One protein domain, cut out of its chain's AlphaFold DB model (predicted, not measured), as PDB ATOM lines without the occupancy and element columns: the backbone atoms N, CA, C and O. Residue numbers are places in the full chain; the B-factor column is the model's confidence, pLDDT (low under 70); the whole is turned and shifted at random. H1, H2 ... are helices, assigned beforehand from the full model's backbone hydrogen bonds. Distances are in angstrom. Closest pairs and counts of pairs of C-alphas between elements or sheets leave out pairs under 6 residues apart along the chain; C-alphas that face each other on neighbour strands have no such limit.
ATOM      1  N   LEU A  12       3.734 -16.156  39.688       92.81
ATOM      2  CA  LEU A  12       3.738 -17.466  39.043       92.81
ATOM      3  C   LEU A  12       4.675 -17.530  37.827       92.81
ATOM      4  O   LEU A  12       5.420 -18.497  37.674       92.81
ATOM      5  N   SER A  13       4.727 -16.466  37.022       91.50
ATOM      6  CA  SER A  13       5.622 -16.377  35.860       91.50
ATOM      7  C   SER A  13       7.108 -16.462  36.227       91.50
ATOM      8  O   SER A  13       7.896 -17.034  35.476       91.50
ATOM      9  N   SER A  14       7.506 -15.943  37.393       93.25
ATOM     10  CA  SER A  14       8.903 -15.967  37.846       93.25
ATOM     11  C   SER A  14       9.392 -17.386  38.142       93.25
ATOM     12  O   SER A  14      10.556 -17.696  37.886       93.25
ATOM     13  N   TYR A  15       8.486 -18.252  38.606       93.94
ATOM     14  CA  TYR A  15       8.739 -19.669  38.842       93.94
ATOM     15  C   TYR A  15       8.604 -20.487  37.557       93.94
ATOM     16  O   TYR A  15       9.457 -21.323  37.283       93.94
ATOM     17  N   ALA A  16       7.583 -20.219  36.738       92.50
ATOM     18  CA  ALA A  16       7.286 -20.980  35.520       92.50
ATOM     19  C   ALA A  16       8.377 -20.901  34.434       92.50
ATOM     20  O   ALA A  16       8.409 -21.751  33.540       92.50
ATOM     21  N   LYS A  17       9.248 -19.884  34.510       91.69
ATOM     22  CA  LYS A  17      10.434 -19.698  33.658       91.69
ATOM     23  C   LYS A  17      11.654 -20.507  34.111       91.69
ATOM     24  O   LYS A  17      12.600 -20.655  33.345       91.69
ATOM     25  N   GLN A  18      11.682 -20.981  35.356       91.25
ATOM     26  CA  GLN A  18      12.852 -21.664  35.904       91.25
ATOM     27  C   GLN A  18      12.890 -23.117  35.433       91.25
ATOM     28  O   GLN A  18      11.965 -23.884  35.684       91.25
ATOM     29  N   SER A  19      14.001 -23.533  34.825       88.00
ATOM     30  CA  SER A  19      14.168 -24.900  34.310       88.00
ATOM     31  C   SER A  19      14.153 -25.980  35.398       88.00
ATOM     32  O   SER A  19      13.884 -27.144  35.114       88.00
ATOM     33  N   ASN A  20      14.432 -25.618  36.652       90.88
ATOM     34  CA  ASN A  20      14.411 -26.528  37.797       90.88
ATOM     35  C   ASN A  20      13.066 -26.539  38.553       90.88
ATOM     36  O   ASN A  20      12.950 -27.246  39.563       90.88
ATOM     37  N   VAL A  21      12.058 -25.780  38.105       91.94
ATOM     38  CA  VAL A  21      10.699 -25.776  38.666       91.94
ATOM     39  C   VAL A  21       9.789 -26.634  37.791       91.94
ATOM     40  O   VAL A  21       9.493 -26.281  36.656       91.94
ATOM     41  N   LEU A  22       9.335 -27.767  38.332       89.25
ATOM     42  CA  LEU A  22       8.510 -28.725  37.584       89.25
ATOM     43  C   LEU A  22       7.013 -28.397  37.661       89.25
ATOM     44  O   LEU A  22       6.271 -28.618  36.711       89.25
ATOM     45  N   ALA A  23       6.570 -27.889  38.807       91.19
ATOM     46  CA  ALA A  23       5.181 -27.554  39.083       91.19
ATOM     47  C   ALA A  23       5.125 -26.427  40.113       91.19
ATOM     48  O   ALA A  23       6.088 -26.222  40.852       91.19
ATOM     49  N   VAL A  24       3.997 -25.725  40.182       92.75
ATOM     50  CA  VAL A  24       3.703 -24.730  41.221       92.75
ATOM     51  C   VAL A  24       2.369 -25.077  41.869       92.75
ATOM     52  O   VAL A  24       1.461 -25.564  41.199       92.75
ATOM     53  N   GLY A  25       2.255 -24.830  43.167       91.50
ATOM     54  CA  GLY A  25       1.002 -24.942  43.904       91.50
ATOM     55  C   GLY A  25       0.708 -23.658  44.666       91.50
ATOM     56  O   GLY A  25       1.605 -22.866  44.943       91.50
ATOM     57  N   GLY A  26      -0.551 -23.456  45.032       90.12
ATOM     58  CA  GLY A  26      -0.921 -22.422  45.987       90.12
ATOM     59  C   GLY A  26      -2.423 -22.333  46.186       90.12
ATOM     60  O   GLY A  26      -3.212 -22.802  45.369       90.12
ATOM     61  N   SER A  27      -2.806 -21.740  47.310       91.56
ATOM     62  CA  SER A  27      -4.185 -21.711  47.799       91.56
ATOM     63  C   SER A  27      -5.041 -20.597  47.200       91.56
ATOM     64  O   SER A  27      -6.242 -20.566  47.440       91.56
ATOM     65  N   TRP A  28      -4.469 -19.678  46.413       91.56
ATOM     66  CA  TRP A  28      -5.209 -18.508  45.926       91.56
ATOM     67  C   TRP A  28      -6.387 -18.862  45.007       91.56
ATOM     68  O   TRP A  28      -7.312 -18.061  44.912       91.56
ATOM     69  N   MET A  29      -6.344 -20.028  44.349       93.81
ATOM     70  CA  MET A  29      -7.409 -20.535  43.472       93.81
ATOM     71  C   MET A  29      -8.542 -21.225  44.237       93.81
ATOM     72  O   MET A  29      -9.622 -21.400  43.690       93.81
ATOM     73  N   VAL A  30      -8.288 -21.650  45.479       93.50
ATOM     74  CA  VAL A  30      -9.195 -22.488  46.281       93.50
ATOM     75  C   VAL A  30      -9.207 -21.962  47.718       93.50
ATOM     76  O   VAL A  30      -8.766 -22.619  48.661       93.50
ATOM     77  N   LYS A  31      -9.624 -20.703  47.871       93.88
ATOM     78  CA  LYS A  31      -9.715 -20.051  49.179       93.88
ATOM     79  C   LYS A  31     -10.935 -20.560  49.955       93.88
ATOM     80  O   LYS A  31     -11.930 -20.961  49.358       93.88
ATOM     81  N   SER A  32     -10.853 -20.526  51.287       95.69
ATOM     82  CA  SER A  32     -11.925 -21.004  52.171       95.69
ATOM     83  C   SER A  32     -13.249 -20.280  51.947       95.69
ATOM     84  O   SER A  32     -14.278 -20.935  51.932       95.69
ATOM     85  N   ASP A  33     -13.223 -18.971  51.690       97.25
ATOM     86  CA  ASP A  33     -14.419 -18.178  51.390       97.25
ATOM     87  C   ASP A  33     -15.115 -18.633  50.100       97.25
ATOM     88  O   ASP A  33     -16.338 -18.704  50.063       97.25
ATOM     89  N   LEU A  34     -14.364 -18.991  49.055       97.19
ATOM     90  CA  LEU A  34     -14.940 -19.541  47.822       97.19
ATOM     91  C   LEU A  34     -15.593 -20.907  48.062       97.19
ATOM     92  O   LEU A  34     -16.661 -21.178  47.529       97.19
ATOM     93  N   ILE A  35     -14.974 -21.757  48.889       97.44
ATOM     94  CA  ILE A  35     -15.533 -23.070  49.243       97.44
ATOM     95  C   ILE A  35     -16.792 -22.914  50.106       97.44
ATOM     96  O   ILE A  35     -17.800 -23.553  49.832       97.44
ATOM     97  N   GLU A  36     -16.736 -22.079  51.146       98.19
ATOM     98  CA  GLU A  36     -17.842 -21.841  52.083       98.19
ATOM     99  C   GLU A  36     -19.069 -21.242  51.387       98.19
ATOM    100  O   GLU A  36     -20.197 -21.535  51.778       98.19
ATOM    101  N   ASN A  37     -18.850 -20.443  50.341       98.25
ATOM    102  CA  ASN A  37     -19.911 -19.878  49.511       98.25
ATOM    103  C   ASN A  37     -20.302 -20.767  48.317       98.25
ATOM    104  O   ASN A  37     -21.123 -20.341  47.509       98.25
ATOM    105  N   GLU A  38     -19.721 -21.966  48.184       98.25
ATOM    106  CA  GLU A  38     -19.942 -22.877  47.051       98.25
ATOM    107  C   GLU A  38     -19.708 -22.214  45.672       98.25
ATOM    108  O   GLU A  38     -20.363 -22.541  44.680       98.25
ATOM    109  N   ASP A  39     -18.752 -21.282  45.588       98.25
ATOM    110  CA  ASP A  39     -18.400 -20.554  44.362       98.25
ATOM    111  C   ASP A  39     -17.490 -21.394  43.447       98.25
ATOM    112  O   ASP A  39     -16.297 -21.134  43.251       98.25
ATOM    113  N   TRP A  40     -18.063 -22.464  42.897       97.88
ATOM    114  CA  TRP A  40     -17.360 -23.398  42.015       97.88
ATOM    115  C   TRP A  40     -16.949 -22.764  40.685       97.88
ATOM    116  O   TRP A  40     -15.898 -23.109  40.134       97.88
ATOM    117  N   ASP A  41     -17.746 -21.820  40.188       98.00
ATOM    118  CA  ASP A  41     -17.452 -21.079  38.965       98.00
ATOM    119  C   ASP A  41     -16.244 -20.158  39.175       98.00
ATOM    120  O   ASP A  41     -15.316 -20.165  38.361       98.00
ATOM    121  N   GLY A  42     -16.190 -19.444  40.306       97.44
ATOM    122  CA  GLY A  42     -15.043 -18.627  40.695       97.44
ATOM    123  C   GLY A  42     -13.764 -19.452  40.860       97.44
ATOM    124  O   GLY A  42     -12.716 -19.091  40.319       97.44
ATOM    125  N   ILE A  43     -13.845 -20.609  41.524       97.31
ATOM    126  CA  ILE A  43     -12.712 -21.547  41.648       97.31
ATOM    127  C   ILE A  43     -12.242 -22.028  40.266       97.31
ATOM    128  O   ILE A  43     -11.039 -22.046  39.985       97.31
ATOM    129  N   THR A  44     -13.175 -22.392  39.383       97.06
ATOM    130  CA  THR A  44     -12.873 -22.857  38.022       97.06
ATOM    131  C   THR A  44     -12.182 -21.771  37.201       97.06
ATOM    132  O   THR A  44     -11.163 -22.044  36.560       97.06
ATOM    133  N   ALA A  45     -12.680 -20.534  37.261       96.69
ATOM    134  CA  ALA A  45     -12.077 -19.390  36.586       96.69
ATOM    135  C   ALA A  45     -10.638 -19.151  37.067       96.69
ATOM    136  O   ALA A  45      -9.720 -19.087  36.251       96.69
ATOM    137  N   LEU A  46     -10.407 -19.142  38.385       95.69
ATOM    138  CA  LEU A  46      -9.069 -18.959  38.957       95.69
ATOM    139  C   LEU A  46      -8.093 -20.070  38.552       95.69
ATOM    140  O   LEU A  46      -6.914 -19.804  38.303       95.69
ATOM    141  N   CYS A  47      -8.570 -21.315  38.475       95.25
ATOM    142  CA  CYS A  47      -7.762 -22.439  38.008       95.25
ATOM    143  C   CYS A  47      -7.420 -22.305  36.518       95.25
ATOM    144  O   CYS A  47      -6.275 -22.546  36.127       95.25
ATOM    145  N   SER A  48      -8.385 -21.893  35.692       95.00
ATOM    146  CA  SER A  48      -8.173 -21.628  34.266       95.00
ATOM    147  C   SER A  48      -7.147 -20.509  34.051       95.00
ATOM    148  O   SER A  48      -6.190 -20.689  33.293       95.00
ATOM    149  N   ASP A  49      -7.277 -19.403  34.785       94.12
ATOM    150  CA  ASP A  49      -6.347 -18.273  34.734       94.12
ATOM    151  C   ASP A  49      -4.926 -18.690  35.117       94.12
ATOM    152  O   ASP A  49      -3.961 -18.319  34.448       94.12
ATOM    153  N   ALA A  50      -4.777 -19.509  36.161       94.56
ATOM    154  CA  ALA A  50      -3.474 -20.022  36.565       94.56
ATOM    155  C   ALA A  50      -2.839 -20.913  35.488       94.56
ATOM    156  O   ALA A  50      -1.647 -20.775  35.198       94.56
ATOM    157  N   VAL A  51      -3.618 -21.805  34.868       94.75
ATOM    158  CA  VAL A  51      -3.141 -22.688  33.791       94.75
ATOM    159  C   VAL A  51      -2.719 -21.889  32.558       94.75
ATOM    160  O   VAL A  51      -1.678 -22.197  31.971       94.75
ATOM    161  N   LEU A  52      -3.475 -20.857  32.181       95.56
ATOM    162  CA  LEU A  52      -3.113 -19.970  31.078       95.56
ATOM    163  C   LEU A  52      -1.850 -19.157  31.413       95.56
ATOM    164  O   LEU A  52      -0.893 -19.140  30.634       95.56
ATOM    165  N   ALA A  53      -1.799 -18.548  32.601       94.75
ATOM    166  CA  ALA A  53      -0.660 -17.753  33.054       94.75
ATOM    167  C   ALA A  53       0.647 -18.565  33.125       94.75
ATOM    168  O   ALA A  53       1.727 -18.022  32.880       94.75
ATOM    169  N   LEU A  54       0.568 -19.878  33.390       95.00
ATOM    170  CA  LEU A  54       1.725 -20.781  33.370       95.00
ATOM    171  C   LEU A  54       2.408 -20.867  32.003       95.00
ATOM    172  O   LEU A  54       3.595 -21.194  31.941       95.00
ATOM    173  N   GLN A  55       1.696 -20.594  30.910       96.44
ATOM    174  CA  GLN A  55       2.280 -20.678  29.572       96.44
ATOM    175  C   GLN A  55       3.093 -19.431  29.232       96.44
ATOM    176  O   GLN A  55       4.081 -19.521  28.506       96.44
ATOM    177  N   GLY A  56       2.724 -18.277  29.795       96.19
ATOM    178  CA  GLY A  56       3.372 -17.010  29.463       96.19
ATOM    179  C   GLY A  56       3.154 -16.602  28.012       96.19
ATOM    180  O   GLY A  56       4.069 -16.051  27.407       96.19
TER     181      GLY A  56
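What this domain is: This is residues 12 to 56 of the 166 residues of a protein of Spirochaetales bacterium (UniProt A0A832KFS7). A single longer helix, H3, makes one side of a long, narrow loop of chain: residues 17 to 31, with no named element, lead from the small helix H1 near one end of the loop to the small helix H2 near the other, and after a turn H3 leads back toward H1. The outline is a rod, spanning 37 by 16 by 12 A. The printed part has 45 residues, with three named helices in the order H1, H2, H3 and no named strand, and its class is all helix. It is loose, with a radius of gyration of the C-alphas of 12.2 A.

How they stand to each other: H3, residues 40 to 53, is the longest helix. H2, residues 32 to 36, and H3 only just touch, with 3 pairs of C-alphas within 8 A, and only at the corner by their tight link of 3 residues. H3 touches H2 with residues 40 to 43 alone; the closest C-alphas of the two helices, those of Leu 34 and Ile 43, are 6.9 A apart. H1, residues 12 to 16, is close to H3 but not clearly touching it; their closest C-alphas, those of Ser 13 and Ala 53, are 7.0 A apart. H1 and H2 are apart. In H1, H2 and H3 every O i to N i+4 pair is within hydrogen-bond range.

Where its parts are: H3 measures 19.8 A from C-alpha 40 at (-17.360, -23.398, 42.015) to C-alpha 53 at (-0.660, -17.753, 33.054). H2 has 5 residues and begins with C-alpha 32 at (-11.925, -21.004, 52.171). H1, also of 5 residues, begins with C-alpha 12 at (3.738, -17.466, 39.043).

The domain as a whole: The two C-alphas farthest apart, those of Ser 19 and Asn 37, are 37.7 A apart, while those of Leu 12 and Gly 56, the first and last printed, are 9.6 A apart. The printed part has no cut. The link from H1 to H2 is long, with 15 residues. The mean pLDDT of the printed part is 94.4, and no printed residue is under 70.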